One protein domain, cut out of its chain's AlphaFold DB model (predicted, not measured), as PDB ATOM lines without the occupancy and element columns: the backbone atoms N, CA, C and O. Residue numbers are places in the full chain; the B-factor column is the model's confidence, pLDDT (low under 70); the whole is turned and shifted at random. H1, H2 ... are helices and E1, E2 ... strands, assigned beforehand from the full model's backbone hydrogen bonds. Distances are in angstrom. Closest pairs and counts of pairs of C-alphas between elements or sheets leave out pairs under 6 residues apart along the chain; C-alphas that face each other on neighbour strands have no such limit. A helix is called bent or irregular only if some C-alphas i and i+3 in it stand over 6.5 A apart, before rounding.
ATOM      1  N   VAL A 449     -63.995  18.856 -53.044       49.06
ATOM      2  CA  VAL A 449     -62.639  19.322 -52.698       49.06
ATOM      3  C   VAL A 449     -62.381  20.662 -53.379       49.06
ATOM      4  O   VAL A 449     -62.052  20.717 -54.561       49.06
ATOM      5  N   ALA A 450     -62.544  21.758 -52.638       50.44
ATOM      6  CA  ALA A 450     -62.225  23.092 -53.136       50.44
ATOM      7  C   ALA A 450     -60.705  23.224 -53.328       50.44
ATOM      8  O   ALA A 450     -59.972  23.455 -52.367       50.44
ATOM      9  N   VAL A 451     -60.238  23.053 -54.567       54.41
ATOM     10  CA  VAL A 451     -58.835  23.264 -54.940       54.41
ATOM     11  C   VAL A 451     -58.518  24.752 -54.789       54.41
ATOM     12  O   VAL A 451     -59.170  25.602 -55.391       54.41
ATOM     13  N   ILE A 452     -57.537  25.071 -53.945       57.59
ATOM     14  CA  ILE A 452     -57.121  26.454 -53.695       57.59
ATOM     15  C   ILE A 452     -56.122  26.858 -54.784       57.59
ATOM     16  O   ILE A 452     -54.930  26.584 -54.666       57.59
ATOM     17  N   GLU A 453     -56.625  27.497 -55.841       57.75
ATOM     18  CA  GLU A 453     -55.813  28.009 -56.958       57.75
ATOM     19  C   GLU A 453     -55.252  29.425 -56.677       57.75
ATOM     20  O   GLU A 453     -54.157  29.753 -57.125       57.75
ATOM     21  N   ASP A 454     -55.908  30.255 -55.845       66.50
ATOM     22  CA  ASP A 454     -55.461  31.641 -55.574       66.50
ATOM     23  C   ASP A 454     -54.457  31.778 -54.407       66.50
ATOM     24  O   ASP A 454     -54.691  32.501 -53.419       66.50
ATOM     25  N   ILE A 455     -53.305  31.119 -54.525       70.06
ATOM     26  CA  ILE A 455     -52.117  31.486 -53.739       70.06
ATOM     27  C   ILE A 455     -51.370  32.586 -54.498       70.06
ATOM     28  O   ILE A 455     -50.683  32.333 -55.489       70.06
ATOM     29  N   GLU A 456     -51.532  33.820 -54.021       76.38
ATOM     30  CA  GLU A 456     -50.985  35.022 -54.656       76.38
ATOM     31  C   GLU A 456     -49.459  35.028 -54.546       76.38
ATOM     32  O   GLU A 456     -48.763  35.118 -55.556       76.38
ATOM     33  N   GLU A 457     -48.933  34.835 -53.335       77.31
ATOM     34  CA  GLU A 457     -47.497  34.885 -53.052       77.31
ATOM     35  C   GLU A 457     -47.098  33.780 -52.059       77.31
ATOM     36  O   GLU A 457     -47.841  33.451 -51.130       77.31
ATOM     37  N   VAL A 458     -45.908  33.199 -52.244       79.19
ATOM     38  CA  VAL A 458     -45.291  32.261 -51.294       79.19
ATOM     39  C   VAL A 458     -43.897  32.764 -50.965       79.19
ATOM     40  O   VAL A 458     -43.063  32.941 -51.851       79.19
ATOM     41  N   TYR A 459     -43.650  32.964 -49.680       82.88
ATOM     42  CA  TYR A 459     -42.389  33.423 -49.131       82.88
ATOM     43  C   TYR A 459     -41.810  32.375 -48.191       82.88
ATOM     44  O   TYR A 459     -42.518  31.549 -47.611       82.88
ATOM     45  N   LEU A 460     -40.497  32.445 -48.006       85.19
ATOM     46  CA  LEU A 460     -39.816  31.715 -46.957       85.19
ATOM     47  C   LEU A 460     -39.284  32.725 -45.944       85.19
ATOM     48  O   LEU A 460     -38.462  33.570 -46.295       85.19
ATOM     49  N   ALA A 461     -39.763  32.633 -44.711       85.44
ATOM     50  CA  ALA A 461     -39.365  33.525 -43.634       85.44
ATOM     51  C   ALA A 461     -37.963  33.189 -43.090       85.44
ATOM     52  O   ALA A 461     -37.377  32.137 -43.390       85.44
ATOM     53  N   ASP A 462     -37.427  34.090 -42.266       85.50
ATOM     54  CA  ASP A 462     -36.089  33.973 -41.671       85.50
ATOM     55  C   ASP A 462     -35.951  32.728 -40.777       85.50
ATOM     56  O   ASP A 462     -34.911  32.068 -40.776       85.50
ATOM     57  N   ASP A 463     -37.039  32.332 -40.103       85.81
ATOM     58  CA  ASP A 463     -37.153  31.098 -39.307       85.81
ATOM     59  C   ASP A 463     -37.216  29.809 -40.155       85.81
ATOM     60  O   ASP A 463     -37.360  28.712 -39.616       85.81
ATOM     61  N   GLN A 464     -37.093  29.931 -41.483       79.62
ATOM     62  CA  GLN A 464     -37.250  28.867 -42.477       79.62
ATOM     63  C   GLN A 464     -38.671  28.284 -42.576       79.62
ATOM     64  O   GLN A 464     -38.851  27.261 -43.245       79.62
ATOM     65  N   SER A 465     -39.683  28.914 -41.966       82.00
ATOM     66  CA  SER A 465     -41.082  28.567 -42.220       82.00
ATOM     67  C   SER A 465     -41.521  29.066 -43.597       82.00
ATOM     68  O   SER A 465     -41.093  30.120 -44.076       82.00
ATOM     69  N   ILE A 466     -42.379  28.287 -44.255       79.25
ATOM     70  CA  ILE A 466     -43.060  28.731 -45.472       79.25
ATOM     71  C   ILE A 466     -44.283  29.534 -45.032       79.25
ATOM     72  O   ILE A 466     -45.074  29.052 -44.215       79.25
ATOM     73  N   GLN A 467     -44.424  30.740 -45.579       85.00
ATOM     74  CA  GLN A 467     -45.577  31.613 -45.397       85.00
ATOM     75  C   GLN A 467     -46.209  31.873 -46.765       85.00
ATOM     76  O   GLN A 467     -45.535  32.330 -47.685       85.00
ATOM     77  N   CYS A 468     -47.500  31.596 -46.913       82.19
ATOM     78  CA  CYS A 468     -48.246  31.895 -48.133       82.19
ATOM     79  C   CYS A 468     -49.308  32.973 -47.887       82.19
ATOM     80  O   CYS A 468     -49.959  33.001 -46.841       82.19
ATOM     81  N   VAL A 469     -49.487  33.852 -48.872       81.62
ATOM     82  CA  VAL A 469     -50.562  34.842 -48.925       81.62
ATOM     83  C   VAL A 469     -51.664  34.274 -49.813       81.62
ATOM     84  O   VAL A 469     -51.519  34.171 -51.030       81.62
ATOM     85  N   VAL A 470     -52.773  33.877 -49.192       80.62
ATOM     86  CA  VAL A 470     -53.948  33.337 -49.891       80.62
ATOM     87  C   VAL A 470     -55.015  34.428 -49.984       80.62
ATOM     88  O   VAL A 470     -55.364  35.040 -48.972       80.62
ATOM     89  N   ARG A 471     -55.589  34.658 -51.174       75.38
ATOM     90  CA  ARG A 471     -56.643  35.683 -51.387       75.38
ATOM     91  C   ARG A 471     -58.035  35.274 -50.892       75.38
ATOM     92  O   ARG A 471     -59.022  35.969 -51.143       75.38
ATOM     93  N   TRP A 472     -58.132  34.145 -50.200       72.06
ATOM     94  CA  TRP A 472     -59.394  33.536 -49.798       72.06
ATOM     95  C   TRP A 472     -59.895  34.100 -48.467       72.06
ATOM     96  O   TRP A 472     -59.141  34.617 -47.642       72.06
ATOM     97  N   LYS A 473     -61.206  33.987 -48.230       71.31
ATOM     98  CA  LYS A 473     -61.757  34.211 -46.887       71.31
ATOM     99  C   LYS A 473     -61.206  33.123 -45.965       71.31
ATOM    100  O   LYS A 473     -61.287  31.947 -46.309       71.31
ATOM    101  N   SER A 474     -60.714  33.502 -44.785       57.34
ATOM    102  CA  SER A 474     -60.162  32.576 -43.779       57.34
ATOM    103  C   SER A 474     -61.079  31.388 -43.471       57.34
ATOM    104  O   SER A 474     -60.600  30.276 -43.288       57.34
ATOM    105  N   SER A 475     -62.396  31.603 -43.493       62.31
ATOM    106  CA  SER A 475     -63.427  30.582 -43.272       62.31
ATOM    107  C   SER A 475     -63.518  29.489 -44.347       62.31
ATOM    108  O   SER A 475     -64.243  28.522 -44.143       62.31
ATOM    109  N   LEU A 476     -62.863  29.650 -45.501       60.78
ATOM    110  CA  LEU A 476     -62.855  28.670 -46.599       60.78
ATOM    111  C   LEU A 476     -61.562  27.843 -46.645       60.78
ATOM    112  O   LEU A 476     -61.495  26.844 -47.359       60.78
ATOM    113  N   VAL A 477     -60.536  28.241 -45.888       58.03
ATOM    114  CA  VAL A 477     -59.232  27.573 -45.881       58.03
ATOM    115  C   VAL A 477     -59.231  26.462 -44.833       58.03
ATOM    116  O   VAL A 477     -58.694  26.604 -43.735       58.03
ATOM    117  N   VAL A 478     -59.842  25.328 -45.177       63.53
ATOM    118  CA  VAL A 478     -59.619  24.079 -44.436       63.53
ATOM    119  C   VAL A 478     -58.174  23.645 -44.683       63.53
ATOM    120  O   VAL A 478     -57.721  23.622 -45.827       63.53
ATOM    121  N   LYS A 479     -57.439  23.286 -43.623       59.56
ATOM    122  CA  LYS A 479     -56.017  22.902 -43.710       59.56
ATOM    123  C   LYS A 479     -55.768  21.749 -44.694       59.56
ATOM    124  O   LYS A 479     -54.727  21.708 -45.339       59.56
ATOM    125  N   GLU A 480     -56.737  20.849 -44.823       59.41
ATOM    126  CA  GLU A 480     -56.733  19.706 -45.744       59.41
ATOM    127  C   GLU A 480     -56.919  20.110 -47.220       59.41
ATOM    128  O   GLU A 480     -56.402  19.435 -48.104       59.41
ATOM    129  N   ASN A 481     -57.556  21.255 -47.501       58.84
ATOM    130  CA  ASN A 481     -57.762  21.769 -48.864       58.84
ATOM    131  C   ASN A 481     -56.570  22.590 -49.393       58.84
ATOM    132  O   ASN A 481     -56.510  22.901 -50.581       58.84
ATOM    133  N   LEU A 482     -55.580  22.904 -48.547       62.56
ATOM    134  CA  LEU A 482     -54.321  23.539 -48.968       62.56
ATOM    135  C   LEU A 482     -53.418  22.608 -49.796       62.56
ATOM    136  O   LEU A 482     -52.384  23.046 -50.291       62.56
ATOM    137  N   VAL A 483     -53.784  21.336 -49.979       61.62
ATOM    138  CA  VAL A 483     -53.009  20.349 -50.753       61.62
ATOM    139  C   VAL A 483     -53.257  20.504 -52.265       61.62
ATOM    140  O   VAL A 483     -53.484  19.543 -52.998       61.62
ATOM    141  N   GLY A 484     -53.192  21.743 -52.758       72.94
ATOM    142  CA  GLY A 484     -53.083  22.017 -54.187       72.94
ATOM    143  C   GLY A 484     -51.740  21.502 -54.709       72.94
ATOM    144  O   GLY A 484     -50.691  21.806 -54.133       72.94
ATOM    145  N   LYS A 485     -51.753  20.740 -55.812       76.12
ATOM    146  CA  LYS A 485     -50.521  20.243 -56.459       76.12
ATOM    147  C   LYS A 485     -49.557  21.391 -56.785       76.12
ATOM    148  O   LYS A 485     -48.356  21.252 -56.583       76.12
ATOM    149  N   GLU A 486     -50.095  22.537 -57.200       73.12
ATOM    150  CA  GLU A 486     -49.315  23.738 -57.501       73.12
ATOM    151  C   GLU A 486     -48.661  24.361 -56.256       73.12
ATOM    152  O   GLU A 486     -47.491  24.736 -56.315       73.12
ATOM    153  N   LEU A 487     -49.345  24.405 -55.098       77.06
ATOM    154  CA  LEU A 487     -48.708  24.859 -53.852       77.06
ATOM    155  C   LEU A 487     -47.532  23.952 -53.494       77.06
ATOM    156  O   LEU A 487     -46.468  24.451 -53.128       77.06
ATOM    157  N   HIS A 488     -47.711  22.633 -53.617       81.19
ATOM    158  CA  HIS A 488     -46.640  21.674 -53.356       81.19
ATOM    159  C   HIS A 488     -45.451  21.911 -54.290       81.19
ATOM    160  O   HIS A 488     -44.320  21.988 -53.815       81.19
ATOM    161  N   GLN A 489     -45.712  22.112 -55.586       86.12
ATOM    162  CA  GLN A 489     -44.685  22.400 -56.583       86.12
ATOM    163  C   GLN A 489     -43.944  23.718 -56.296       86.12
ATOM    164  O   GLN A 489     -42.715  23.714 -56.258       86.12
ATOM    165  N   ARG A 490     -44.642  24.825 -56.001       81.19
ATOM    166  CA  ARG A 490     -43.984  26.099 -55.642       81.19
ATOM    167  C   ARG A 490     -43.182  25.990 -54.339       81.19
ATOM    168  O   ARG A 490     -42.082  26.531 -54.248       81.19
ATOM    169  N   CYS A 491     -43.684  25.262 -53.338       82.44
ATOM    170  CA  CYS A 491     -42.933  24.982 -52.107       82.44
ATOM    171  C   CYS A 491     -41.671  24.151 -52.387       82.44
ATOM    172  O   CYS A 491     -40.611  24.431 -51.827       82.44
ATOM    173  N   GLU A 492     -41.772  23.149 -53.261       88.25
ATOM    174  CA  GLU A 492     -40.655  22.322 -53.717       88.25
ATOM    175  C   GLU A 492     -39.615  23.146 -54.494       88.25
ATOM    176  O   GLU A 492     -38.420  23.013 -54.232       88.25
ATOM    177  N   GLU A 493     -40.036  24.029 -55.399       90.00
ATOM    178  CA  GLU A 493     -39.161  24.931 -56.158       90.00
ATOM    179  C   GLU A 493     -38.417  25.912 -55.240       90.00
ATOM    180  O   GLU A 493     -37.188  25.984 -55.297       90.00
ATOM    181  N   LEU A 494     -39.118  26.584 -54.320       85.44
ATOM    182  CA  LEU A 494     -38.503  27.468 -53.320       85.44
ATOM    183  C   LEU A 494     -37.531  26.712 -52.398       85.44
ATOM    184  O   LEU A 494     -36.448  27.213 -52.077       85.44
ATOM    185  N   PHE A 495     -37.875  25.485 -51.997       86.94
ATOM    186  CA  PHE A 495     -36.989  24.653 -51.184       86.94
ATOM    187  C   PHE A 495     -35.738  24.226 -51.968       86.94
ATOM    188  O   PHE A 495     -34.623  24.318 -51.447       86.94
ATOM    189  N   LYS A 496     -35.896  23.790 -53.226       92.44
ATOM    190  CA  LYS A 496     -34.783  23.449 -54.128       92.44
ATOM    191  C   LYS A 496     -33.879  24.651 -54.386       92.44
ATOM    192  O   LYS A 496     -32.665  24.470 -54.399       92.44
ATOM    193  N   ALA A 497     -34.438  25.851 -54.540       90.12
ATOM    194  CA  ALA A 497     -33.673  27.078 -54.743       90.12
ATOM    195  C   ALA A 497     -32.803  27.432 -53.523       90.12
ATOM    196  O   ALA A 497     -31.642  27.794 -53.695       90.12
ATOM    197  N   LYS A 498     -33.320  27.283 -52.291       88.75
ATOM    198  CA  LYS A 498     -32.563  27.627 -51.069       88.75
ATOM    199  C   LYS A 498     -31.602  26.536 -50.584       88.75
ATOM    200  O   LYS A 498     -30.520  26.861 -50.107       88.75
ATOM    201  N   TYR A 499     -31.991  25.262 -50.657       89.06
ATOM    202  CA  TYR A 499     -31.231  24.147 -50.060       89.06
ATOM    203  C   TYR A 499     -30.619  23.186 -51.092       89.06
ATOM    204  O   TYR A 499     -29.905  22.251 -50.725       89.06
ATOM    205  N   GLY A 500     -30.894  23.391 -52.381       94.50
ATOM    206  CA  GLY A 500     -30.471  22.511 -53.464       94.50
ATOM    207  C   GLY A 500     -31.338  21.255 -53.608       94.50
ATOM    208  O   GLY A 500     -31.877  20.697 -52.648       94.50
ATOM    209  N   ALA A 501     -31.419  20.739 -54.838       92.88
ATOM    210  CA  ALA A 501     -32.191  19.533 -55.159       92.88
ATOM    211  C   ALA A 501     -31.755  18.281 -54.367       92.88
ATOM    212  O   ALA A 501     -32.566  17.388 -54.112       92.88
ATOM    213  N   ARG A 502     -30.489  18.223 -53.925       93.12
ATOM    214  CA  ARG A 502     -29.943  17.103 -53.143       93.12
ATOM    215  C   ARG A 502     -30.551  17.015 -51.738       93.12
ATOM    216  O   ARG A 502     -30.854  15.910 -51.292       93.12
ATOM    217  N   GLU A 503     -30.761  18.142 -51.055       91.69
ATOM    218  CA  GLU A 503     -31.390  18.158 -49.724       91.69
ATOM    219  C   GLU A 503     -32.894  17.896 -49.797       91.69
ATOM    220  O   GLU A 503     -33.426  17.148 -48.972       91.69
ATOM    221  N   TRP A 504     -33.566  18.422 -50.828       90.62
ATOM    222  CA  TRP A 504     -34.957  18.067 -51.111       90.62
ATOM    223  C   TRP A 504     -35.122  16.550 -51.268       90.62
ATOM    224  O   TRP A 504     -35.899  15.933 -50.540       90.62
ATOM    225  N   GLY A 505     -34.307  15.922 -52.124       91.31
ATOM    226  CA  GLY A 505     -34.345  14.475 -52.351       91.31
ATOM    227  C   GLY A 505     -34.105  13.639 -51.086       91.31
ATOM    228  O   GLY A 505     -34.746  12.602 -50.915       91.31
ATOM    229  N   LYS A 506     -33.238  14.085 -50.163       91.56
ATOM    230  CA  LYS A 506     -33.045  13.427 -48.854       91.56
ATOM    231  C   LYS A 506     -34.297  13.514 -47.979       91.56
ATOM    232  O   LYS A 506     -34.710  12.508 -47.402       91.56
ATOM    233  N   ARG A 507     -34.894  14.706 -47.858       84.25
ATOM    234  CA  ARG A 507     -36.079  14.931 -47.010       84.25
ATOM    235  C   ARG A 507     -37.317  14.231 -47.567       84.25
ATOM    236  O   ARG A 507     -38.030  13.595 -46.797       84.25
ATOM    237  N   PHE A 508     -37.521  14.277 -48.882       84.06
ATOM    238  CA  PHE A 508     -38.664  13.644 -49.538       84.06
ATOM    239  C   PHE A 508     -38.628  12.114 -49.404       84.06
ATOM    240  O   PHE A 508     -39.608  11.527 -48.958       84.06
ATOM    241  N   ARG A 509     -37.473  11.466 -49.637       85.56
ATOM    242  CA  ARG A 509     -37.318  10.011 -49.403       85.56
ATOM    243  C   ARG A 509     -37.620   9.605 -47.956       85.56
ATOM    244  O   ARG A 509     -38.173   8.538 -47.721       85.56
ATOM    245  N   LYS A 510     -37.280  10.458 -46.980       83.31
ATOM    246  CA  LYS A 510     -37.566  10.231 -45.551       83.31
ATOM    247  C   LYS A 510     -39.047  10.430 -45.187       83.31
ATOM    248  O   LYS A 510     -39.472   9.948 -44.141       83.31
ATOM    249  N   LEU A 511     -39.814  11.139 -46.017       76.19
ATOM    250  CA  LEU A 511     -41.271  11.251 -45.905       76.19
ATOM    251  C   LEU A 511     -41.964  10.055 -46.570       76.19
ATOM    252  O   LEU A 511     -42.817   9.440 -45.942       76.19
ATOM    253  N   THR A 512     -41.558   9.668 -47.784       77.19
ATOM    254  CA  THR A 512     -42.150   8.508 -48.473       77.19
ATOM    255  C   THR A 512     -41.910   7.209 -47.706       77.19
ATOM    256  O   THR A 512     -42.858   6.468 -47.484       77.19
ATOM    257  N   ALA A 513     -40.693   6.987 -47.192       81.75
ATOM    258  CA  ALA A 513     -40.330   5.802 -46.399       81.75
ATOM    259  C   ALA A 513     -40.952   5.744 -44.982       81.75
ATOM    260  O   ALA A 513     -40.554   4.912 -44.172       81.75
ATOM    261  N   LYS A 514     -41.861   6.670 -44.645       77.12
ATOM    262  CA  LYS A 514     -42.698   6.626 -43.432       77.12
ATOM    263  C   LYS A 514     -44.174   6.345 -43.720       77.12
ATOM    264  O   LYS A 514     -44.918   6.085 -42.782       77.12
ATOM    265  N   ASN A 515     -44.582   6.464 -44.983       65.00
ATOM    266  CA  ASN A 515     -45.951   6.222 -45.438       65.00
ATOM    267  C   ASN A 515     -46.088   4.858 -46.145       65.00
ATOM    268  O   ASN A 515     -47.204   4.460 -46.469       65.00
ATOM    269  N   THR A 516     -44.959   4.186 -46.391       61.41
ATOM    270  CA  THR A 516     -44.820   2.758 -46.710       61.41
ATOM    271  C   THR A 516     -44.457   1.990 -45.449       61.41
ATOM    272  O   THR A 516     -45.099   0.958 -45.190       61.41
TER     273      THR A 516
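Overview. This is residues 449 to 516 of the 516 residues of an uncharacterized protein of Lineolata rhizophorae (UniProt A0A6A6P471). A long helix, H2, is bent sharply into a V; its first arm, H2a, packs along a small two-stranded hairpin, E1 and E2, mostly beside E1, while its second arm, H2b, folds back away from the hairpin and ends in a tail whose residues 509 to 516 stick out. The short helix H1 sits just before the beginning of H2a, at the far end of that arm from the bend. The printed part has 68 residues with two named strands and two named helices, in the order E1, E2, H1, H2; the sheet has the order E1 - E2 and is antiparallel, and the class is mixed, helices and strands. The whole is only just loose, close to compact, with a radius of gyration of the C-alphas of 13.4 A, and its C-alphas span 36 by 31 by 19 A.

Along the chain. The printed part begins at Val 449, and the first named element is strand E1, residues 455 to 460, which begins with C-alpha 455 at (-52.117, 31.486, -53.739) and is 14.0 A long from first to last C-alpha. Strand E2 follows with residues 466 to 470 and a length of 12.6 A. Helix H1 holds residues 479 to 482 and is 5.6 A long. Helix H2, residues 485 to 512, was assigned as one helix by its hydrogen bonds, but it is bent: C-alphas 498 and 501 are 9.1 A apart, where a regular helix has about 5 A. Its arm H2a, residues 485 to 498, begins with C-alpha 485 at (-50.521, 20.243, -56.459) and is 20.2 A long. Residues 499 and 500 belong to neither arm. The arm H2b, residues 501 to 512, is 16.3 A long and ends with C-alpha 512 at (-42.150, 8.508, -48.473).

Arrangement. E1 and E2 are antiparallel neighbour strands and form a hairpin, with 161 degrees between their directions. The C-alphas of Val 458 and Cys 468 face each other at 4.3 A. Across this pair, N 459 and O 467 are within hydrogen-bond range at 2.8 A, and so are N 469 and O 457 at 2.8 A. The closest C-alphas of E1 and H2a are those of Ile 455 and Leu 487, 7.5 A apart. The closest of E2 and H2a are those of Ile 466 and Cys 491, 7.6 A apart. H2a and H2b touch, the closest C-alphas being those of Lys 496 and Trp 504, 6.2 A apart. H2a touches H2b with residues 492 to 496 alone, and H2b touches H2a with residues 503 to 504 alone. The two arms run opposite ways at a steep tilt of 46 degrees. H1 and H2a meet only through their link, and H1 touches no helix. H2b is apart from E1, E2 and H1, and H1 is apart from E1. In H2a and H2b every O i to N i+4 pair is within hydrogen-bond range; H1 is too short for such a pair, and its one O i to N i+3 pair is not within range.

Size, cuts and confidence. The two C-alphas farthest apart are those of Ser 475 and Arg 502, at 37.4 A. Residues 509 to 516, of which 509 to 512 belong to H2, stand free; the body without them has 60 residues, spans 36 by 24 by 15 A and has a radius of gyration of 12.6 A. The printed part has no cut, and it ends at Thr 516, the chain's last residue. The links from E1 to E2 and from H1 to H2 are tight, the link from E2 to H1 is short with 8 residues, and no link is long. The mean pLDDT of the printed part is 76.8; residues 449 to 454, 474 to 483 and 515 to 516 are under 70.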